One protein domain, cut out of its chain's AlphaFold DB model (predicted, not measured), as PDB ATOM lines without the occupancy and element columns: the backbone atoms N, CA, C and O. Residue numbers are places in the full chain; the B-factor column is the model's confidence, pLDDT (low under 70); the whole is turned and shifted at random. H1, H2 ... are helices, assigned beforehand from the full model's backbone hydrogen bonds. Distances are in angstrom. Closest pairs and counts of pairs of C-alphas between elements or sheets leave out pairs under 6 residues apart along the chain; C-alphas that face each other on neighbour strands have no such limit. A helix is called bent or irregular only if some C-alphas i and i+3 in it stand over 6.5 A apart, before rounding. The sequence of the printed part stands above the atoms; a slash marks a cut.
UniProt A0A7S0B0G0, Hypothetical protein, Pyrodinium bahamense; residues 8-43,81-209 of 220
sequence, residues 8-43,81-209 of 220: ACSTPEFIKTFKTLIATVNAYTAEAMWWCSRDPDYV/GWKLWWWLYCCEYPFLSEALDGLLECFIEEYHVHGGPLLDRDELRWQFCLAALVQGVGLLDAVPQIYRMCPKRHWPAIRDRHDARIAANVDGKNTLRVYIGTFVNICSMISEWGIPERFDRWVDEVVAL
ATOM      1  N   ALA A   8      95.734 154.453 174.869       86.00
ATOM      2  CA  ALA A   8      96.596 153.597 175.679       86.00
ATOM      3  C   ALA A   8      97.830 154.344 176.211       86.00
ATOM      4  O   ALA A   8      98.241 154.117 177.341       86.00
ATOM      5  N   CYS A   9      98.363 155.315 175.463       87.75
ATOM      6  CA  CYS A   9      99.558 156.059 175.858       87.75
ATOM      7  C   CYS A   9      99.336 157.039 177.016       87.75
ATOM      8  O   CYS A   9     100.299 157.571 177.566       87.75
ATOM      9  N   SER A  10      98.076 157.305 177.368       87.00
ATOM     10  CA  SER A  10      97.714 158.227 178.450       87.00
ATOM     11  C   SER A  10      97.474 157.522 179.788       87.00
ATOM     12  O   SER A  10      97.172 158.197 180.773       87.00
ATOM     13  N   THR A  11      97.580 156.189 179.848       92.81
ATOM     14  CA  THR A  11      97.381 155.445 181.096       92.81
ATOM     15  C   THR A  11      98.640 155.499 181.972       92.81
ATOM     16  O   THR A  11      99.761 155.481 181.450       92.81
ATOM     17  N   PRO A  12      98.502 155.566 183.312       94.00
ATOM     18  CA  PRO A  12      99.644 155.483 184.222       94.00
ATOM     19  C   PRO A  12     100.502 154.232 183.992       94.00
ATOM     20  O   PRO A  12     101.730 154.294 184.087       94.00
ATOM     21  N   GLU A  13      99.862 153.115 183.649       94.38
ATOM     22  CA  GLU A  13     100.499 151.829 183.382       94.38
ATOM     23  C   GLU A  13     101.391 151.906 182.143       94.38
ATOM     24  O   GLU A  13     102.570 151.562 182.222       94.38
ATOM     25  N   PHE A  14     100.876 152.431 181.024       95.25
ATOM     26  CA  PHE A  14     101.675 152.587 179.812       95.25
ATOM     27  C   PHE A  14     102.838 153.550 180.037       95.25
ATOM     28  O   PHE A  14     103.954 153.259 179.624       95.25
ATOM     29  N   ILE A  15     102.614 154.678 180.721       94.19
ATOM     30  CA  ILE A  15     103.679 155.652 181.002       94.19
ATOM     31  C   ILE A  15     104.802 155.001 181.819       94.19
ATOM     32  O   ILE A  15     105.978 155.232 181.532       94.19
ATOM     33  N   LYS A  16     104.461 154.175 182.817       95.06
ATOM     34  CA  LYS A  16     105.445 153.416 183.597       95.06
ATOM     35  C   LYS A  16     106.216 152.438 182.705       95.06
ATOM     36  O   LYS A  16     107.444 152.481 182.704       95.06
ATOM     37  N   THR A  17     105.515 151.622 181.919       95.38
ATOM     38  CA  THR A  17     106.130 150.661 180.991       95.38
ATOM     39  C   THR A  17     107.044 151.352 179.986       95.38
ATOM     40  O   THR A  17     108.185 150.941 179.818       95.38
ATOM     41  N   PHE A  18     106.585 152.439 179.366       95.62
ATOM     42  CA  PHE A  18     107.348 153.214 178.394       95.62
ATOM     43  C   PHE A  18     108.633 153.779 179.003       95.62
ATOM     44  O   PHE A  18     109.702 153.629 178.417       95.62
ATOM     45  N   LYS A  19     108.556 154.392 180.194       95.31
ATOM     46  CA  LYS A  19     109.739 154.924 180.886       95.31
ATOM     47  C   LYS A  19     110.770 153.833 181.161       95.31
ATOM     48  O   LYS A  19     111.947 154.041 180.883       95.31
ATOM     49  N   THR A  20     110.333 152.686 181.685       96.12
ATOM     50  CA  THR A  20     111.232 151.559 181.949       96.12
ATOM     51  C   THR A  20     111.835 151.010 180.669       96.12
ATOM     52  O   THR A  20     113.053 150.891 180.581       96.12
ATOM     53  N   LEU A  21     111.006 150.754 179.658       97.31
ATOM     54  CA  LEU A  21     111.452 150.225 178.379       97.31
ATOM     55  C   LEU A  21     112.473 151.150 177.715       97.31
ATOM     56  O   LEU A  21     113.566 150.700 177.399       97.31
ATOM     57  N   ILE A  22     112.168 152.438 177.547       96.69
ATOM     58  CA  ILE A  22     113.054 153.379 176.848       96.69
ATOM     59  C   ILE A  22     114.346 153.641 177.626       96.69
ATOM     60  O   ILE A  22     115.407 153.760 177.014       96.69
ATOM     61  N   ALA A  23     114.305 153.669 178.962       96.69
ATOM     62  CA  ALA A  23     115.525 153.754 179.763       96.69
ATOM     63  C   ALA A  23     116.419 152.518 179.561       96.69
ATOM     64  O   ALA A  23     117.636 152.654 179.417       96.69
ATOM     65  N   THR A  24     115.825 151.322 179.491       97.19
ATOM     66  CA  THR A  24     116.569 150.091 179.203       97.19
ATOM     67  C   THR A  24     117.067 150.046 177.763       97.19
ATOM     68  O   THR A  24     118.229 149.718 177.550       97.19
ATOM     69  N   VAL A  25     116.265 150.459 176.779       98.00
ATOM     70  CA  VAL A  25     116.705 150.603 175.382       98.00
ATOM     71  C   VAL A  25     117.915 151.525 175.300       98.00
ATOM     72  O   VAL A  25     118.913 151.144 174.700       98.00
ATOM     73  N   ASN A  26     117.877 152.687 175.959       97.31
ATOM     74  CA  ASN A  26     119.011 153.608 175.987       97.31
ATOM     75  C   ASN A  26     120.279 152.918 176.516       97.31
ATOM     76  O   ASN A  26     121.332 152.991 175.883       97.31
ATOM     77  N   ALA A  27     120.159 152.179 177.624       97.31
ATOM     78  CA  ALA A  27     121.268 151.416 178.187       97.31
ATOM     79  C   ALA A  27     121.798 150.331 177.233       97.31
ATOM     80  O   ALA A  27     122.987 150.033 177.295       97.31
ATOM     81  N   TYR A  28     120.955 149.773 176.358       98.19
ATOM     82  CA  TYR A  28     121.270 148.695 175.411       98.19
ATOM     83  C   TYR A  28     121.441 149.152 173.948       98.19
ATOM     84  O   TYR A  28     121.451 148.329 173.034       98.19
ATOM     85  N   THR A  29     121.587 150.459 173.695       97.94
ATOM     86  CA  THR A  29     121.653 151.005 172.326       97.94
ATOM     87  C   THR A  29     122.783 150.379 171.504       97.94
ATOM     88  O   THR A  29     122.575 150.000 170.351       97.94
ATOM     89  N   ALA A  30     123.972 150.229 172.096       97.31
ATOM     90  CA  ALA A  30     125.123 149.641 171.414       97.31
ATOM     91  C   ALA A  30     124.874 148.168 171.049       97.31
ATOM     92  O   ALA A  30     125.194 147.737 169.943       97.31
ATOM     93  N   GLU A  31     124.252 147.410 171.948       98.25
ATOM     94  CA  GLU A  31     123.906 146.009 171.733       98.25
ATOM     95  C   GLU A  31     122.797 145.847 170.695       98.25
ATOM     96  O   GLU A  31     122.851 144.909 169.909       98.25
ATOM     97  N   ALA A  32     121.830 146.767 170.627       98.44
ATOM     98  CA  ALA A  32     120.811 146.772 169.578       98.44
ATOM     99  C   ALA A  32     121.436 146.994 168.191       98.44
ATOM    100  O   ALA A  32     121.120 146.277 167.241       98.44
ATOM    101  N   MET A  33     122.372 147.943 168.081       97.25
ATOM    102  CA  MET A  33     123.106 148.202 166.837       97.25
ATOM    103  C   MET A  33     123.994 147.019 166.436       97.25
ATOM    104  O   MET A  33     124.020 146.634 165.263       97.25
ATOM    105  N   TRP A  34     124.695 146.423 167.407       97.50
ATOM    106  CA  TRP A  34     125.482 145.210 167.196       97.50
ATOM    107  C   TRP A  34     124.595 144.048 166.753       97.50
ATOM    108  O   TRP A  34     124.901 143.423 165.745       97.50
ATOM    109  N   TRP A  35     123.472 143.805 167.439       98.25
ATOM    110  CA  TRP A  35     122.528 142.736 167.117       98.25
ATOM    111  C   TRP A  35     122.109 142.810 165.655       98.25
ATOM    112  O   TRP A  35     122.271 141.841 164.922       98.25
ATOM    113  N   CYS A  36     121.663 143.984 165.206       97.88
ATOM    114  CA  CYS A  36     121.212 144.174 163.831       97.88
ATOM    115  C   CYS A  36     122.333 143.988 162.793       97.88
ATOM    116  O   CYS A  36     122.042 143.713 161.636       97.88
ATOM    117  N   SER A  37     123.601 144.133 163.189       96.75
ATOM    118  CA  SER A  37     124.761 144.068 162.287       96.75
ATOM    119  C   SER A  37     125.604 142.797 162.451       96.75
ATOM    120  O   SER A  37     126.649 142.685 161.812       96.75
ATOM    121  N   ARG A  38     125.203 141.868 163.330       96.56
ATOM    122  CA  ARG A  38     126.005 140.683 163.686       96.56
ATOM    123  C   ARG A  38     126.039 139.636 162.579       96.56
ATOM    124  O   ARG A  38     127.026 138.921 162.449       96.56
ATOM    125  N   ASP A  39     124.944 139.539 161.835       97.31
ATOM    126  CA  ASP A  39     124.758 138.569 160.770       97.31
ATOM    127  C   ASP A  39     125.004 139.264 159.421       97.31
ATOM    128  O   ASP A  39     124.277 140.211 159.090       97.31
ATOM    129  N   PRO A  40     126.037 138.853 158.663       97.38
ATOM    130  CA  PRO A  40     126.369 139.478 157.390       97.38
ATOM    131  C   PRO A  40     125.247 139.356 156.354       97.38
ATOM    132  O   PRO A  40     125.175 140.219 155.481       97.38
ATOM    133  N   ASP A  41     124.350 138.371 156.465       98.00
ATOM    134  CA  ASP A  41     123.253 138.200 155.508       98.00
ATOM    135  C   ASP A  41     122.278 139.390 155.541       98.00
ATOM    136  O   ASP A  41     121.717 139.792 154.517       98.00
ATOM    137  N   TYR A  42     122.154 140.034 156.705       98.12
ATOM    138  CA  TYR A  42     121.319 141.218 156.916       98.12
ATOM    139  C   TYR A  42     122.040 142.527 156.583       98.12
ATOM    140  O   TYR A  42     121.436 143.593 156.695       98.12
ATOM    141  N   VAL A  43     123.319 142.506 156.197       97.69
ATOM    142  CA  VAL A  43     124.100 143.720 155.930       97.69
ATOM    143  C   VAL A  43     124.227 143.946 154.430       97.69
ATOM    144  O   VAL A  43     124.873 143.184 153.720       97.69
ATOM    145  N   GLY A  81     117.291 145.417 158.105       97.06
ATOM    146  CA  GLY A  81     116.238 145.509 159.122       97.06
ATOM    147  C   GLY A  81     116.227 146.864 159.823       97.06
ATOM    148  O   GLY A  81     115.180 147.499 159.954       97.06
ATOM    149  N   TRP A  82     117.412 147.371 160.172       97.25
ATOM    150  CA  TRP A  82     117.557 148.712 160.735       97.25
ATOM    151  C   TRP A  82     117.092 149.806 159.772       97.25
ATOM    152  O   TRP A  82     116.411 150.751 160.165       97.25
ATOM    153  N   LYS A  83     117.465 149.692 158.495       96.00
ATOM    154  CA  LYS A  83     117.120 150.674 157.462       96.00
ATOM    155  C   LYS A  83     115.647 150.663 157.082       96.00
ATOM    156  O   LYS A  83     115.108 151.737 156.842       96.00
ATOM    157  N   LEU A  84     114.988 149.506 157.086       97.00
ATOM    158  CA  LEU A  84     113.556 149.398 156.802       97.00
ATOM    159  C   LEU A  84     112.730 150.300 157.723       97.00
ATOM    160  O   LEU A  84     111.797 150.950 157.256       97.00
ATOM    161  N   TRP A  85     113.119 150.433 158.995       97.38
ATOM    162  CA  TRP A  85     112.509 151.427 159.876       97.38
ATOM    163  C   TRP A  85     112.668 152.845 159.321       97.38
ATOM    164  O   TRP A  85     111.679 153.540 159.130       97.38
ATOM    165  N   TRP A  86     113.880 153.267 158.963       94.81
ATOM    166  CA  TRP A  86     114.132 154.597 158.389       94.81
ATOM    167  C   TRP A  86     113.464 154.844 157.033       94.81
ATOM    168  O   TRP A  86     113.305 155.994 156.632       94.81
ATOM    169  N   TRP A  87     113.073 153.795 156.316       95.38
ATOM    170  CA  TRP A  87     112.342 153.916 155.053       95.38
ATOM    171  C   TRP A  87     110.829 154.034 155.267       95.38
ATOM    172  O   TRP A  87     110.132 154.603 154.431       95.38
ATOM    173  N   LEU A  88     110.325 153.524 156.396       95.62
ATOM    174  CA  LEU A  88     108.894 153.408 156.689       95.62
ATOM    175  C   LEU A  88     108.432 154.247 157.892       95.62
ATOM    176  O   LEU A  88     107.232 154.365 158.126       95.62
ATOM    177  N   TYR A  89     109.332 154.875 158.654       94.88
ATOM    178  CA  TYR A  89     108.985 155.580 159.899       94.88
ATOM    179  C   TYR A  89     108.045 156.778 159.695       94.88
ATOM    180  O   TYR A  89     107.364 157.192 160.634       94.88
ATOM    181  N   CYS A  90     107.983 157.319 158.473       93.00
ATOM    182  CA  CYS A  90     107.044 158.375 158.095       93.00
ATOM    183  C   CYS A  90     105.634 157.862 157.748       93.00
ATOM    184  O   CYS A  90     104.721 158.679 157.618       93.00
ATOM    185  N   CYS A  91     105.437 156.551 157.579       93.56
ATOM    186  CA  CYS A  91     104.114 155.967 157.368       93.56
ATOM    187  C   CYS A  91     103.238 156.151 158.611       93.56
ATOM    188  O   CYS A  91     103.729 156.261 159.732       93.56
ATOM    189  N   GLU A  92     101.919 156.169 158.436       92.25
ATOM    190  CA  GLU A  92     101.016 156.197 159.584       92.25
ATOM    191  C   GLU A  92     100.870 154.806 160.207       92.25
ATOM    192  O   GLU A  92     100.832 153.803 159.496       92.25
ATOM    193  N   TYR A  93     100.731 154.747 161.534       94.81
ATOM    194  CA  TYR A  93     100.624 153.480 162.252       94.81
ATOM    195  C   TYR A  93      99.562 152.502 161.714       94.81
ATOM    196  O   TYR A  93      99.911 151.333 161.585       94.81
ATOM    197  N   PRO A  94      98.326 152.905 161.342       94.75
ATOM    198  CA  PRO A  94      97.355 151.957 160.788       94.75
ATOM    199  C   PRO A  94      97.876 151.230 159.544       94.75
ATOM    200  O   PRO A  94      97.747 150.016 159.448       94.75
ATOM    201  N   PHE A  95      98.554 151.957 158.649       96.12
ATOM    202  CA  PHE A  95      99.199 151.364 157.480       96.12
ATOM    203  C   PHE A  95     100.334 150.421 157.887       96.12
ATOM    204  O   PHE A  95     100.414 149.312 157.376       96.12
ATOM    205  N   LEU A  96     101.200 150.831 158.821       96.12
ATOM    206  CA  LEU A  96     102.288 149.968 159.299       96.12
ATOM    207  C   LEU A  96     101.760 148.688 159.959       96.12
ATOM    208  O   LEU A  96     102.295 147.616 159.713       96.12
ATOM    209  N   SER A  97     100.721 148.788 160.786       96.81
ATOM    210  CA  SER A  97     100.142 147.647 161.498       96.81
ATOM    211  C   SER A  97      99.528 146.626 160.537       96.81
ATOM    212  O   SER A  97      99.689 145.428 160.738       96.81
ATOM    213  N   GLU A  98      98.886 147.099 159.467       97.88
ATOM    214  CA  GLU A  98      98.265 146.242 158.453       97.88
ATOM    215  C   GLU A  98      99.276 145.680 157.441       97.88
ATOM    216  O   GLU A  98      99.215 144.504 157.094       97.88
ATOM    217  N   ALA A  99     100.204 146.509 156.955       97.50
ATOM    218  CA  ALA A  99     101.006 146.189 155.777       97.50
ATOM    219  C   ALA A  99     102.428 145.703 156.082       97.50
ATOM    220  O   ALA A  99     103.072 145.183 155.171       97.50
ATOM    221  N   LEU A 100     102.951 145.872 157.307       98.06
ATOM    222  CA  LEU A 100     104.372 145.607 157.577       98.06
ATOM    223  C   LEU A 100     104.780 144.181 157.205       98.06
ATOM    224  O   LEU A 100     105.788 144.027 156.529       98.06
ATOM    225  N   ASP A 101     104.011 143.157 157.578       97.81
ATOM    226  CA  ASP A 101     104.397 141.770 157.281       97.81
ATOM    227  C   ASP A 101     104.478 141.504 155.771       97.81
ATOM    228  O   ASP A 101     105.478 140.964 155.304       97.81
ATOM    229  N   GLY A 102     103.509 141.995 154.992       98.25
ATOM    230  CA  GLY A 102     103.548 141.892 153.531       98.25
ATOM    231  C   GLY A 102     104.681 142.708 152.893       98.25
ATOM    232  O   GLY A 102     105.268 142.283 151.901       98.25
ATOM    233  N   LEU A 103     105.038 143.862 153.470       97.88
ATOM    234  CA  LEU A 103     106.196 144.648 153.025       97.88
ATOM    235  C   LEU A 103     107.519 143.927 153.313       97.88
ATOM    236  O   LEU A 103     108.427 143.986 152.486       97.88
ATOM    237  N   LEU A 104     107.633 143.256 154.463       98.50
ATOM    238  CA  LEU A 104     108.808 142.454 154.800       98.50
ATOM    239  C   LEU A 104     108.924 141.241 153.875       98.50
ATOM    240  O   LEU A 104     110.009 140.991 153.367       98.50
ATOM    241  N   GLU A 105     107.826 140.532 153.611       98.44
ATOM    242  CA  GLU A 105     107.800 139.395 152.680       98.44
ATOM    243  C   GLU A 105     108.216 139.820 151.268       98.44
ATOM    244  O   GLU A 105     109.153 139.252 150.712       98.44
ATOM    245  N   CYS A 106     107.628 140.901 150.747       98.12
ATOM    246  CA  CYS A 106     108.016 141.486 149.464       98.12
ATOM    247  C   CYS A 106     109.508 141.860 149.431       98.12
ATOM    248  O   CYS A 106     110.215 141.527 148.482       98.12
ATOM    249  N   PHE A 107     110.026 142.502 150.487       97.75
ATOM    250  CA  PHE A 107     111.450 142.831 150.559       97.75
ATOM    251  C   PHE A 107     112.333 141.580 150.544       97.75
ATOM    252  O   PHE A 107     113.330 141.563 149.832       97.75
ATOM    253  N   ILE A 108     111.988 140.546 151.315       98.56
ATOM    254  CA  ILE A 108     112.757 139.298 151.402       98.56
ATOM    255  C   ILE A 108     112.793 138.591 150.043       98.56
ATOM    256  O   ILE A 108     113.865 138.171 149.606       98.56
ATOM    257  N   GLU A 109     111.647 138.492 149.369       98.56
ATOM    258  CA  GLU A 109     111.527 137.873 148.048       98.56
ATOM    259  C   GLU A 109     112.354 138.623 146.999       98.56
ATOM    260  O   GLU A 109     113.202 138.023 146.338       98.56
ATOM    261  N   GLU A 110     112.168 139.939 146.889       97.56
ATOM    262  CA  GLU A 110     112.882 140.768 145.914       97.56
ATOM    263  C   GLU A 110     114.384 140.819 146.206       97.56
ATOM    264  O   GLU A 110     115.208 140.715 145.295       97.56
ATOM    265  N   TYR A 111     114.768 140.915 147.482       97.12
ATOM    266  CA  TYR A 111     116.169 140.862 147.886       97.12
ATOM    267  C   TYR A 111     116.803 139.538 147.460       97.12
ATOM    268  O   TYR A 111     117.881 139.552 146.867       97.12
ATOM    269  N   HIS A 112     116.114 138.413 147.669       98.25
ATOM    270  CA  HIS A 112     116.609 137.100 147.274       98.25
ATOM    271  C   HIS A 112     116.714 136.932 145.751       98.25
ATOM    272  O   HIS A 112     117.765 136.538 145.237       98.25
ATOM    273  N   VAL A 113     115.657 137.286 145.012       98.19
ATOM    274  CA  VAL A 113     115.608 137.199 143.541       98.19
ATOM    275  C   VAL A 113     116.703 138.047 142.887       98.19
ATOM    276  O   VAL A 113     117.238 137.671 141.841       98.19
ATOM    277  N   HIS A 114     117.090 139.156 143.520       96.56
ATOM    278  CA  HIS A 114     118.122 140.064 143.026       96.56
ATOM    279  C   HIS A 114     119.522 139.841 143.631       96.56
ATOM    280  O   HIS A 114     120.403 140.685 143.464       96.56
ATOM    281  N   GLY A 115     119.765 138.676 144.242       96.12
ATOM    282  CA  GLY A 115     121.105 138.200 144.613       96.12
ATOM    283  C   GLY A 115     121.470 138.330 146.093       96.12
ATOM    284  O   GLY A 115     122.598 138.005 146.466       96.12
ATOM    285  N   GLY A 116     120.546 138.787 146.933       96.88
ATOM    286  CA  GLY A 116     120.660 138.725 148.384       96.88
ATOM    287  C   GLY A 116     120.375 137.322 148.949       96.88
ATOM    288  O   GLY A 116     119.795 136.461 148.276       96.88
ATOM    289  N   PRO A 117     120.780 137.052 150.199       97.75
ATOM    290  CA  PRO A 117     120.363 135.856 150.922       97.75
ATOM    291  C   PRO A 117     118.861 135.874 151.232       97.75
ATOM    292  O   PRO A 117     118.227 136.927 151.312       97.75
ATOM    293  N   LEU A 118     118.299 134.683 151.439       98.06
ATOM    294  CA  LEU A 118     116.939 134.531 151.943       98.06
ATOM    295  C   LEU A 118     116.935 134.818 153.451       98.06
ATOM    296  O   LEU A 118     117.497 134.046 154.227       98.06
ATOM    297  N   LEU A 119     116.326 135.932 153.853       98.50
ATOM    298  CA  LEU A 119     116.309 136.375 155.251       98.50
ATOM    299  C   LEU A 119     115.179 135.717 156.048       98.50
ATOM    300  O   LEU A 119     114.125 135.385 155.503       98.50
ATOM    301  N   ASP A 120     115.374 135.605 157.362       98.50
ATOM    302  CA  ASP A 120     114.314 135.227 158.293       98.50
ATOM    303  C   ASP A 120     113.428 136.443 158.601       98.50
ATOM    304  O   ASP A 120     113.901 137.519 158.984       98.50
ATOM    305  N   ARG A 121     112.115 136.273 158.422       98.38
ATOM    306  CA  ARG A 121     111.138 137.356 158.575       98.38
ATOM    307  C   ARG A 121     111.060 137.864 160.012       98.38
ATOM    308  O   ARG A 121     110.923 139.071 160.217       98.38
ATOM    309  N   ASP A 122     111.139 136.977 160.998       98.06
ATOM    310  CA  ASP A 122     110.939 137.340 162.400       98.06
ATOM    311  C   ASP A 122     112.164 138.085 162.954       98.06
ATOM    312  O   ASP A 122     112.013 139.088 163.660       98.06
ATOM    313  N   GLU A 123     113.376 137.674 162.573       98.38
ATOM    314  CA  GLU A 123     114.610 138.419 162.847       98.38
ATOM    315  C   GLU A 123     114.597 139.780 162.137       98.38
ATOM    316  O   GLU A 123     114.885 140.798 162.774       98.38
ATOM    317  N   LEU A 124     114.188 139.846 160.862       98.50
ATOM    318  CA  LEU A 124     114.094 141.109 160.123       98.50
ATOM    319  C   LEU A 124     113.107 142.085 160.784       98.50
ATOM    320  O   LEU A 124     113.433 143.259 161.003       98.50
ATOM    321  N   ARG A 125     111.920 141.593 161.160       98.56
ATOM    322  CA  ARG A 125     110.908 142.361 161.899       98.56
ATOM    323  C   ARG A 125     111.443 142.823 163.250       98.56
ATOM    324  O   ARG A 125     111.164 143.944 163.677       98.56
ATOM    325  N   TRP A 126     112.225 141.995 163.938       98.62
ATOM    326  CA  TRP A 126     112.798 142.388 165.218       98.62
ATOM    327  C   TRP A 126     113.874 143.471 165.079       98.62
ATOM    328  O   TRP A 126     113.863 144.431 165.849       98.62
ATOM    329  N   GLN A 127     114.735 143.398 164.062       98.62
ATOM    330  CA  GLN A 127     115.697 144.463 163.752       98.62
ATOM    331  C   GLN A 127     114.996 145.794 163.426       98.62
ATOM    332  O   GLN A 127     115.429 146.849 163.897       98.62
ATOM    333  N   PHE A 128     113.873 145.746 162.700       98.56
ATOM    334  CA  PHE A 128     113.007 146.908 162.462       98.56
ATOM    335  C   PHE A 128     112.497 147.515 163.779       98.56
ATOM    336  O   PHE A 128     112.617 148.721 164.008       98.56
ATOM    337  N   CYS A 129     111.976 146.683 164.686       98.69
ATOM    338  CA  CYS A 129     111.500 147.126 165.996       98.69
ATOM    339  C   CYS A 129     112.624 147.710 166.864       98.69
ATOM    340  O   CYS A 129     112.423 148.744 167.500       98.69
ATOM    341  N   LEU A 130     113.811 147.096 166.882       98.75
ATOM    342  CA  LEU A 130     114.973 147.612 167.613       98.75
ATOM    343  C   LEU A 130     115.387 149.000 167.110       98.75
ATOM    344  O   LEU A 130     115.611 149.898 167.921       98.75
ATOM    345  N   ALA A 131     115.420 149.205 165.791       98.38
ATOM    346  CA  ALA A 131     115.705 150.513 165.206       98.38
ATOM    347  C   ALA A 131     114.658 151.567 165.604       98.38
ATOM    348  O   ALA A 131     115.022 152.691 165.964       98.38
ATOM    349  N   ALA A 132     113.373 151.194 165.627       98.44
ATOM    350  CA  ALA A 132     112.294 152.060 166.093       98.44
ATOM    351  C   ALA A 132     112.448 152.446 167.571       98.44
ATOM    352  O   ALA A 132     112.331 153.620 167.927       98.44
ATOM    353  N   LEU A 133     112.772 151.481 168.435       98.62
ATOM    354  CA  LEU A 133     112.992 151.723 169.862       98.62
ATOM    355  C   LEU A 133     114.181 152.659 170.106       98.62
ATOM    356  O   LEU A 133     114.066 153.600 170.894       98.62
ATOM    357  N   VAL A 134     115.301 152.441 169.409       98.38
ATOM    358  CA  VAL A 134     116.483 153.311 169.511       98.38
ATOM    359  C   VAL A 134     116.168 154.723 169.011       98.38
ATOM    360  O   VAL A 134     116.552 155.702 169.652       98.38
ATOM    361  N   GLN A 135     115.406 154.869 167.923       97.56
ATOM    362  CA  GLN A 135     114.937 156.191 167.502       97.56
ATOM    363  C   GLN A 135     114.020 156.832 168.558       97.56
ATOM    364  O   GLN A 135     114.080 158.042 168.765       97.56
ATOM    365  N   GLY A 136     113.222 156.032 169.269       97.19
ATOM    366  CA  GLY A 136     112.402 156.476 170.397       97.19
ATOM    367  C   GLY A 136     113.211 157.159 171.500       97.19
ATOM    368  O   GLY A 136     112.772 158.186 172.015       97.19
ATOM    369  N   VAL A 137     114.413 156.655 171.800       96.88
ATOM    370  CA  VAL A 137     115.370 157.329 172.694       96.88
ATOM    371  C   VAL A 137     115.772 158.686 172.109       96.88
ATOM    372  O   VAL A 137     115.622 159.709 172.775       96.88
ATOM    373  N   GLY A 138     116.206 158.723 170.845       95.56
ATOM    374  CA  GLY A 138     116.653 159.958 170.185       95.56
ATOM    375  C   GLY A 138     115.563 161.031 170.037       95.56
ATOM    376  O   GLY A 138     115.857 162.224 170.025       95.56
ATOM    377  N   LEU A 139     114.286 160.646 169.973       95.69
ATOM    378  CA  LEU A 139     113.167 161.595 169.945       95.69
ATOM    379  C   LEU A 139     112.999 162.361 171.265       95.69
ATOM    380  O   LEU A 139     112.444 163.462 171.252       95.69
ATOM    381  N   LEU A 140     113.493 161.835 172.390       93.50
ATOM    382  CA  LEU A 140     113.482 162.567 173.660       93.50
ATOM    383  C   LEU A 140     114.381 163.811 173.593       93.50
ATOM    384  O   LEU A 140     114.008 164.869 174.106       93.50
ATOM    385  N   ASP A 141     115.495 163.729 172.864       93.31
ATOM    386  CA  ASP A 141     116.401 164.860 172.637       93.31
ATOM    387  C   ASP A 141     115.799 165.917 171.697       93.31
ATOM    388  O   ASP A 141     116.240 167.068 171.669       93.31
ATOM    389  N   ALA A 142     114.742 165.571 170.954       93.69
ATOM    390  CA  ALA A 142     114.048 166.496 170.064       93.69
ATOM    391  C   ALA A 142     113.065 167.430 170.797       93.69
ATOM    392  O   ALA A 142     112.590 168.399 170.201       93.69
ATOM    393  N   VAL A 143     112.764 167.205 172.084       93.00
ATOM    394  CA  VAL A 143     111.774 167.997 172.846       93.00
ATOM    395  C   VAL A 143     112.057 169.512 172.847       93.00
ATOM    396  O   VAL A 143     111.123 170.283 172.597       93.00
ATOM    397  N   PRO A 144     113.299 169.999 173.059       94.12
ATOM    398  CA  PRO A 144     113.595 171.430 172.964       94.12
ATOM    399  C   PRO A 144     113.283 172.001 171.576       94.12
ATOM    400  O   PRO A 144     112.695 173.077 171.453       94.12
ATOM    401  N   GLN A 145     113.618 171.254 170.523       93.56
ATOM    402  CA  GLN A 145     113.359 171.634 169.137       93.56
ATOM    403  C   GLN A 145     111.854 171.620 168.816       93.56
ATOM    404  O   GLN A 145     111.369 172.526 168.134       93.56
ATOM    405  N   ILE A 146     111.095 170.667 169.364       93.94
ATOM    406  CA  ILE A 146     109.626 170.625 169.291       93.94
ATOM    407  C   ILE A 146     109.028 171.897 169.899       93.94
ATOM    408  O   ILE A 146     108.196 172.542 169.263       93.94
ATOM    409  N   TYR A 147     109.479 172.314 171.088       94.50
ATOM    410  CA  TYR A 147     108.986 173.544 171.716       94.50
ATOM    411  C   TYR A 147     109.461 174.825 171.031       94.50
ATOM    412  O   TYR A 147     108.767 175.840 171.115       94.50
ATOM    413  N   ARG A 148     110.592 174.788 170.319       93.69
ATOM    414  CA  ARG A 148     111.005 175.888 169.443       93.69
ATOM    415  C   ARG A 148     110.044 176.048 168.261       93.69
ATOM    416  O   ARG A 148     109.674 177.172 167.945       93.69
ATOM    417  N   MET A 149     109.641 174.943 167.631       94.62
ATOM    418  CA  MET A 149     108.735 174.950 166.469       94.62
ATOM    419  C   MET A 149     107.276 175.217 166.863       94.62
ATOM    420  O   MET A 149     106.569 175.942 166.171       94.62
ATOM    421  N   CYS A 150     106.825 174.671 167.992       94.88
ATOM    422  CA  CYS A 150     105.502 174.919 168.555       94.88
ATOM    423  C   CYS A 150     105.614 175.206 170.064       94.88
ATOM    424  O   CYS A 150     105.677 174.271 170.876       94.88
ATOM    425  N   PRO A 151     105.607 176.492 170.472       94.50
ATOM    426  CA  PRO A 151     105.736 176.882 171.872       94.50
ATOM    427  C   PRO A 151     104.729 176.194 172.798       94.50
ATOM    428  O   PRO A 151     103.545 176.069 172.474       94.50
ATOM    429  N   LYS A 152     105.184 175.828 174.008       93.69
ATOM    430  CA  LYS A 152     104.419 175.053 175.008       93.69
ATOM    431  C   LYS A 152     102.987 175.572 175.245       93.69
ATOM    432  O   LYS A 152     102.059 174.784 175.395       93.69
ATOM    433  N   ARG A 153     102.792 176.895 175.211       94.56
ATOM    434  CA  ARG A 153     101.493 177.571 175.394       94.56
ATOM    435  C   ARG A 153     100.420 177.219 174.354       94.56
ATOM    436  O   ARG A 153      99.246 177.438 174.621       94.56
ATOM    437  N   HIS A 154     100.796 176.706 173.181       93.25
ATOM    438  CA  HIS A 154      99.843 176.380 172.113       93.25
ATOM    439  C   HIS A 154      99.276 174.958 172.226       93.25
ATOM    440  O   HIS A 154      98.137 174.730 171.818       93.25
ATOM    441  N   TRP A 155     100.011 174.029 172.847       91.69
ATOM    442  CA  TRP A 155      99.612 172.624 173.010       91.69
ATOM    443  C   TRP A 155      98.272 172.411 173.729       91.69
ATOM    444  O   TRP A 155      97.540 171.497 173.348       91.69
ATOM    445  N   PRO A 156      97.856 173.242 174.709       90.88
ATOM    446  CA  PRO A 156      96.530 173.125 175.297       90.88
ATOM    447  C   PRO A 156      95.368 173.228 174.297       90.88
ATOM    448  O   PRO A 156      94.317 172.654 174.567       90.88
ATOM    449  N   ALA A 157      95.558 173.915 173.168       92.50
ATOM    450  CA  ALA A 157      94.543 174.112 172.135       92.50
ATOM    451  C   ALA A 157      94.703 173.177 170.922       92.50
ATOM    452  O   ALA A 157      93.888 173.245 170.004       92.50
ATOM    453  N   ILE A 158      95.745 172.341 170.887       92.50
ATOM    454  CA  ILE A 158      95.952 171.350 169.825       92.50
ATOM    455  C   ILE A 158      95.084 170.131 170.131       92.50
ATOM    456  O   ILE A 158      95.125 169.592 171.243       92.50
ATOM    457  N   ARG A 159      94.261 169.729 169.158       89.50
ATOM    458  CA  ARG A 159      93.329 168.603 169.307       89.50
ATOM    459  C   ARG A 159      93.925 167.291 168.830       89.50
ATOM    460  O   ARG A 159      93.740 166.292 169.508       89.50
ATOM    461  N   ASP A 160      94.648 167.305 167.724       90.31
ATOM    462  CA  ASP A 160      95.236 166.125 167.101       90.31
ATOM    463  C   ASP A 160      96.494 166.523 166.311       90.31
ATOM    464  O   ASP A 160      96.868 167.699 166.250       90.31
ATOM    465  N   ARG A 161      97.171 165.530 165.728       89.56
ATOM    466  CA  ARG A 161      98.415 165.725 164.966       89.56
ATOM    467  C   ARG A 161      98.226 166.426 163.612       89.56
ATOM    468  O   ARG A 161      99.220 166.832 163.016       89.56
ATOM    469  N   HIS A 162      96.992 166.557 163.122       90.25
ATOM    470  CA  HIS A 162      96.675 167.214 161.851       90.25
ATOM    471  C   HIS A 162      96.466 168.727 162.012       90.25
ATOM    472  O   HIS A 162      96.295 169.436 161.021       90.25
ATOM    473  N   ASP A 163      96.534 169.245 163.242       93.50
ATOM    474  CA  ASP A 163      96.570 170.680 163.510       93.50
ATOM    475  C   ASP A 163      97.672 171.366 162.684       93.50
ATOM    476  O   ASP A 163      98.815 170.905 162.648       93.50
ATOM    477  N   ALA A 164      97.353 172.494 162.043       93.12
ATOM    478  CA  ALA A 164      98.274 173.198 161.148       93.12
ATOM    479  C   ALA A 164      99.603 173.583 161.823       93.12
ATOM    480  O   ALA A 164     100.630 173.645 161.154       93.12
ATOM    481  N   ARG A 165      99.612 173.785 163.149       93.06
ATOM    482  CA  ARG A 165     100.834 174.076 163.920       93.06
ATOM    483  C   ARG A 165     101.802 172.893 163.991       93.06
ATOM    484  O   ARG A 165     102.961 173.101 164.325       93.06
ATOM    485  N   ILE A 166     101.327 171.680 163.705       93.25
ATOM    486  CA  ILE A 166     102.117 170.447 163.616       93.25
ATOM    487  C   ILE A 166     102.305 170.049 162.149       93.25
ATOM    488  O   ILE A 166     103.433 169.801 161.729       93.25
ATOM    489  N   ALA A 167     101.212 169.979 161.383       92.19
ATOM    490  CA  ALA A 167     101.186 169.392 160.045       92.19
ATOM    491  C   ALA A 167     101.867 170.259 158.970       92.19
ATOM    492  O   ALA A 167     102.483 169.725 158.038       92.19
ATOM    493  N   ALA A 168     101.774 171.587 159.090       92.62
ATOM    494  CA  ALA A 168     102.382 172.499 158.129       92.62
ATOM    495  C   ALA A 168     103.915 172.515 158.246       92.62
ATOM    496  O   ALA A 168     104.504 172.072 159.234       92.62
ATOM    497  N   ASN A 169     104.575 173.059 157.224       91.19
ATOM    498  CA  ASN A 169     106.005 173.326 157.303       91.19
ATOM    499  C   ASN A 169     106.243 174.531 158.226       91.19
ATOM    500  O   ASN A 169     105.836 175.646 157.906       91.19
ATOM    501  N   VAL A 170     106.931 174.315 159.346       87.56
ATOM    502  CA  VAL A 170     107.353 175.375 160.272       87.56
ATOM    503  C   VAL A 170     108.792 175.751 159.931       87.56
ATOM    504  O   VAL A 170     109.654 174.876 159.867       87.56
ATOM    505  N   ASP A 171     109.053 177.031 159.665       87.44
ATOM    506  CA  ASP A 171     110.351 177.528 159.175       87.44
ATOM    507  C   ASP A 171     110.851 176.776 157.920       87.44
ATOM    508  O   ASP A 171     112.034 176.462 157.790       87.44
ATOM    509  N   GLY A 172     109.935 176.406 157.014       89.31
ATOM    510  CA  GLY A 172     110.255 175.628 155.809       89.31
ATOM    511  C   GLY A 172     110.570 174.149 156.067       89.31
ATOM    512  O   GLY A 172     110.967 173.442 155.144       89.31
ATOM    513  N   LYS A 173     110.378 173.659 157.298       87.81
ATOM    514  CA  LYS A 173     110.700 172.287 157.702       87.81
ATOM    515  C   LYS A 173     109.460 171.516 158.131       87.81
ATOM    516  O   LYS A 173     108.599 172.019 158.845       87.81
ATOM    517  N   ASN A 174     109.424 170.244 157.765       88.75
ATOM    518  CA  ASN A 174     108.394 169.289 158.170       88.75
ATOM    519  C   ASN A 174     108.710 168.554 159.482       88.75
ATOM    520  O   ASN A 174     108.009 167.624 159.870       88.75
ATOM    521  N   THR A 175     109.785 168.934 160.163       91.50
ATOM    522  CA  THR A 175     110.376 168.123 161.226       91.50
ATOM    523  C   THR A 175     109.422 167.879 162.398       91.50
ATOM    524  O   THR A 175     109.413 166.789 162.955       91.50
ATOM    525  N   LEU A 176     108.561 168.848 162.736       94.44
ATOM    526  CA  LEU A 176     107.603 168.691 163.831       94.44
ATOM    527  C   LEU A 176     106.567 167.594 163.543       94.44
ATOM    528  O   LEU A 176     106.353 166.742 164.404       94.44
ATOM    529  N   ARG A 177     105.972 167.561 162.336       93.38
ATOM    530  CA  ARG A 177     105.058 166.466 161.959       93.38
ATOM    531  C   ARG A 177     105.754 165.111 161.988       93.38
ATOM    532  O   ARG A 177     105.166 164.150 162.471       93.38
ATOM    533  N   VAL A 178     107.009 165.052 161.537       93.00
ATOM    534  CA  VAL A 178     107.802 163.818 161.538       93.00
ATOM    535  C   VAL A 178     108.055 163.346 162.969       93.00
ATOM    536  O   VAL A 178     107.741 162.203 163.274       93.00
ATOM    537  N   TYR A 179     108.527 164.209 163.874       94.94
ATOM    538  CA  TYR A 179     108.774 163.833 165.271       94.94
ATOM    539  C   TYR A 179     107.519 163.310 165.972       94.94
ATOM    540  O   TYR A 179     107.568 162.260 166.608       94.94
ATOM    541  N   ILE A 180     106.390 164.008 165.827       93.75
ATOM    542  CA  ILE A 180     105.131 163.595 166.455       93.75
ATOM    543  C   ILE A 180     104.605 162.296 165.835       93.75
ATOM    544  O   ILE A 180     104.250 161.382 166.574       93.75
ATOM    545  N   GLY A 181     104.581 162.183 164.503       94.06
ATOM    546  CA  GLY A 181     104.109 160.978 163.814       94.06
ATOM    547  C   GLY A 181     104.943 159.744 164.156       94.06
ATOM    548  O   GLY A 181     104.396 158.707 164.514       94.06
ATOM    549  N   THR A 182     106.264 159.897 164.155       95.19
ATOM    550  CA  THR A 182     107.203 158.825 164.504       95.19
ATOM    551  C   THR A 182     107.030 158.374 165.953       95.19
ATOM    552  O   THR A 182     106.975 157.178 166.232       95.19
ATOM    553  N   PHE A 183     106.896 159.321 166.888       95.06
ATOM    554  CA  PHE A 183     106.658 158.995 168.292       95.06
ATOM    555  C   PHE A 183     105.332 158.246 168.480       95.06
ATOM    556  O   PHE A 183     105.281 157.260 169.210       95.06
ATOM    557  N   VAL A 184     104.273 158.667 167.777       94.62
ATOM    558  CA  VAL A 184     102.984 157.957 167.761       94.62
ATOM    559  C   VAL A 184     103.154 156.524 167.261       94.62
ATOM    560  O   VAL A 184     102.629 155.612 167.900       94.62
ATOM    561  N   ASN A 185     103.904 156.303 166.178       96.19
ATOM    562  CA  ASN A 185     104.167 154.960 165.659       96.19
ATOM    563  C   ASN A 185     104.857 154.086 166.711       96.19
ATOM    564  O   ASN A 185     104.349 153.017 167.033       96.19
ATOM    565  N   ILE A 186     105.948 154.569 167.313       97.31
ATOM    566  CA  ILE A 186     106.704 153.826 168.332       97.31
ATOM    567  C   ILE A 186     105.825 153.498 169.542       97.31
ATOM    568  O   ILE A 186     105.810 152.361 170.008       97.31
ATOM    569  N   CYS A 187     105.051 154.461 170.046       96.38
ATOM    570  CA  CYS A 187     104.154 154.210 171.169       96.38
ATOM    571  C   CYS A 187     103.057 153.189 170.835       96.38
ATOM    572  O   CYS A 187     102.728 152.360 171.682       96.38
ATOM    573  N   SER A 188     102.518 153.230 169.616       96.06
ATOM    574  CA  SER A 188     101.496 152.278 169.166       96.06
ATOM    575  C   SER A 188     102.092 150.874 169.013       96.06
ATOM    576  O   SER A 188     101.543 149.916 169.546       96.06
ATOM    577  N   MET A 189     103.289 150.761 168.425       97.19
ATOM    578  CA  MET A 189     104.055 149.508 168.366       97.19
ATOM    579  C   MET A 189     104.300 148.931 169.764       97.19
ATOM    580  O   MET A 189     104.056 147.751 169.992       97.19
ATOM    581  N   ILE A 190     104.729 149.759 170.723       97.38
ATOM    582  CA  ILE A 190     104.938 149.324 172.112       97.38
ATOM    583  C   ILE A 190     103.640 148.799 172.730       97.38
ATOM    584  O   ILE A 190     103.672 147.801 173.445       97.38
ATOM    585  N   SER A 191     102.513 149.460 172.461       95.31
ATOM    586  CA  SER A 191     101.218 149.092 173.033       95.31
ATOM    587  C   SER A 191     100.614 147.826 172.425       95.31
ATOM    588  O   SER A 191      99.876 147.133 173.118       95.31
ATOM    589  N   GLU A 192     100.857 147.559 171.142       95.62
ATOM    590  CA  GLU A 192     100.085 146.567 170.382       95.62
ATOM    591  C   GLU A 192     100.915 145.360 169.928       95.62
ATOM    592  O   GLU A 192     100.355 144.294 169.699       95.62
ATOM    593  N   TRP A 193     102.242 145.481 169.805       96.75
ATOM    594  CA  TRP A 193     103.088 144.426 169.223       96.75
ATOM    595  C   TRP A 193     103.848 143.584 170.260       96.75
ATOM    596  O   TRP A 193     104.780 142.867 169.897       96.75
ATOM    597  N   GLY A 194     103.503 143.673 171.551       96.88
ATOM    598  CA  GLY A 194     104.174 142.895 172.610       96.88
ATOM    599  C   GLY A 194     105.674 143.200 172.733       96.88
ATOM    600  O   GLY A 194     106.485 142.325 173.049       96.88
ATOM    601  N   ILE A 195     106.059 144.441 172.412       98.06
ATOM    602  CA  ILE A 195     107.454 144.889 172.422       98.06
ATOM    603  C   ILE A 195     108.102 144.749 173.805       98.06
ATOM    604  O   ILE A 195     109.239 144.280 173.835       98.06
ATOM    605  N   PRO A 196     107.457 145.114 174.935       97.62
ATOM    606  CA  PRO A 196     108.093 144.995 176.246       97.62
ATOM    607  C   PRO A 196     108.568 143.569 176.546       97.62
ATOM    608  O   PRO A 196     109.723 143.368 176.915       97.62
ATOM    609  N   GLU A 197     107.712 142.573 176.315       98.06
ATOM    610  CA  GLU A 197     108.015 141.168 176.583       98.06
ATOM    611  C   GLU A 197     109.062 140.619 175.608       98.06
ATOM    612  O   GLU A 197     109.940 139.850 176.003       98.06
ATOM    613  N   ARG A 198     108.994 140.996 174.322       98.25
ATOM    614  CA  ARG A 198     110.005 140.583 173.334       98.25
ATOM    615  C   ARG A 198     111.369 141.201 173.629       98.25
ATOM    616  O   ARG A 198     112.374 140.502 173.488       98.25
ATOM    617  N   PHE A 199     111.402 142.470 174.033       98.50
ATOM    618  CA  PHE A 199     112.630 143.183 174.365       98.50
ATOM    619  C   PHE A 199     113.295 142.605 175.616       98.50
ATOM    620  O   PHE A 199     114.508 142.433 175.631       98.50
ATOM    621  N   ASP A 200     112.515 142.243 176.639       97.75
ATOM    622  CA  ASP A 200     113.040 141.588 177.840       97.75
ATOM    623  C   ASP A 200     113.734 140.255 177.515       97.75
ATOM    624  O   ASP A 200     114.876 140.043 177.924       97.75
ATOM    625  N   ARG A 201     113.104 139.421 176.673       98.25
ATOM    626  CA  ARG A 201     113.726 138.187 176.158       98.25
ATOM    627  C   ARG A 201     114.977 138.463 175.331       98.25
ATOM    628  O   ARG A 201     115.974 137.768 175.475       98.25
ATOM    629  N   TRP A 202     114.941 139.492 174.485       98.56
ATOM    630  CA  TRP A 202     116.102 139.892 173.692       98.56
ATOM    631  C   TRP A 202     117.284 140.320 174.576       98.56
ATOM    632  O   TRP A 202     118.426 139.991 174.273       98.56
ATOM    633  N   VAL A 203     117.031 140.997 175.702       98.44
ATOM    634  CA  VAL A 203     118.086 141.318 176.676       98.44
ATOM    635  C   VAL A 203     118.734 140.043 177.223       98.44
ATOM    636  O   VAL A 203     119.961 139.992 177.320       98.44
ATOM    637  N   ASP A 204     117.946 139.016 177.542       98.06
ATOM    638  CA  ASP A 204     118.482 137.726 177.995       98.06
ATOM    639  C   ASP A 204     119.277 137.014 176.891       98.06
ATOM    640  O   ASP A 204     120.357 136.487 177.161       98.06
ATOM    641  N   GLU A 205     118.803 137.057 175.641       98.12
ATOM    642  CA  GLU A 205     119.519 136.530 174.469       98.12
ATOM    643  C   GLU A 205     120.884 137.213 174.294       98.12
ATOM    644  O   GLU A 205     121.906 136.541 174.140       98.12
ATOM    645  N   VAL A 206     120.931 138.545 174.363       97.88
ATOM    646  CA  VAL A 206     122.174 139.325 174.265       97.88
ATOM    647  C   VAL A 206     123.130 138.986 175.404       97.88
ATOM    648  O   VAL A 206     124.321 138.787 175.167       97.88
ATOM    649  N   VAL A 207     122.629 138.905 176.638       98.12
ATOM    650  CA  VAL A 207     123.428 138.537 177.816       98.12
ATOM    651  C   VAL A 207     124.026 137.142 177.649       98.12
ATOM    652  O   VAL A 207     125.225 136.964 177.859       98.12
ATOM    653  N   ALA A 208     123.225 136.172 177.205       97.94
ATOM    654  CA  ALA A 208     123.683 134.810 176.966       97.94
ATOM    655  C   ALA A 208     124.736 134.735 175.848       97.94
ATOM    656  O   ALA A 208     125.737 134.036 175.998       97.94
ATOM    657  N   LEU A 209     124.544 135.471 174.749       97.12
ATOM    658  CA  LEU A 209     125.452 135.457 173.596       97.12
ATOM    659  C   LEU A 209     126.777 136.177 173.852       97.12
ATOM    660  O   LEU A 209     127.810 135.767 173.329       97.12
TER     661      LEU A 209
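This is residues 8 to 43 and 81 to 209 of the 220 residues of the protein "Hypothetical protein" of Pyrodinium bahamense (UniProt A0A7S0B0G0). Two long helices, H5 and H9, cross in the middle of this model, and other helices surround H5: H2 on one side with H9 on the opposite side, and the pair H1 and H10 across from H3 and H4. Beyond the end of H5 and the beginning of H9, the short helices H6, H7 and H8 form a small, loose head at one end of the longest axis. The printed part has 165 residues with ten named helices, H1 to H10 in order along the chain, and no named strand; its class is all helix. Helices that touch are mostly crossed, and the whole is compact, with a radius of gyration of the C-alphas of 17.2 A and spans of 51 by 35 by 25 A.

Begin with the longest helix by residues, H4, residues 93 to 113: find C-alpha 93 at (100.624, 153.480, 162.252), from which it runs 29.0 A to C-alpha 113. Look near residue 100 for a kink of 55 degrees; H4 is irregular there, with C-alphas 98 and 101 7.7 A apart. Next take H5, residues 121 to 140, 29.5 A long, from C-alpha 121 at (111.138, 137.356, 158.575). H9 spans residues 175 to 192 over 25.6 A. Near the beginning of the printed part you find H1, residues 12 to 27, 22.8 A, and then H2, residues 29 to 37. H3 is residues 81 to 88. The short helices are H6, residues 143 to 149, H7, residues 152 to 157, and H8, residues 164 to 167; H7 is only just irregular, with C-alphas 153 and 156 6.7 A apart. H10, residues 195 to 209, covers 20.4 A and ends at C-alpha 209, (125.452, 135.457, 173.596).

Look first at the hubs, H5 and H9, which touch five helices each. They touch each other at a steep tilt of 51 degrees, opposite ways, with the C-alphas of Ala 132 and Ile 186 closest at 6.3 A. H3 touches H5 at a steep tilt of 64 degrees, the same way; the closest C-alphas, of Gly 81 and Gln 127, are 4.8 A apart. H2 touches H5 at a shallow tilt of 30 degrees, opposite ways, closest at C-alphas 36 and 127, 5.5 A. H4 touches H5 with residues 104 to 108 alone, closest at C-alphas 104 and 121, 6.8 A. H1 touches H5 about perpendicular, at 82 degrees, closest at C-alphas 26 and 137, 6.2 A. H10 touches no helix; it is close to but not clearly touching H1, closest at C-alphas 196 and 21, 6.6 A. At the other end, H8 touches H9, closest at C-alphas 167 and 177, 5.2 A, and H6 only just touches H9, with 3 pairs of C-alphas within 8 A, the closest being 146 and 176, 6.1 A. H7 touches no helix, and H7 and H8 are apart. Every O i to N i+4 pair is within hydrogen-bond range in H1, H2, H6, H9 and H10. The counts are 2 of 4 in H3, 15 of 17 in H4, 15 of 16 in H5 and 0 of 2 in H7, where 2 of 3 O i to N i+3 pairs are within range; H8 is too short for an O i to N i+4 pair.

The two C-alphas farthest apart are those of Gly 115 and Arg 153, 53.7 A. Residues 44 to 80 are not printed, and C-alphas 43 and 81 are 8.7 A apart across this cut. Of the links that are printed whole, none is long. The mean pLDDT of the printed part is 95.7, and no printed residue is under 70.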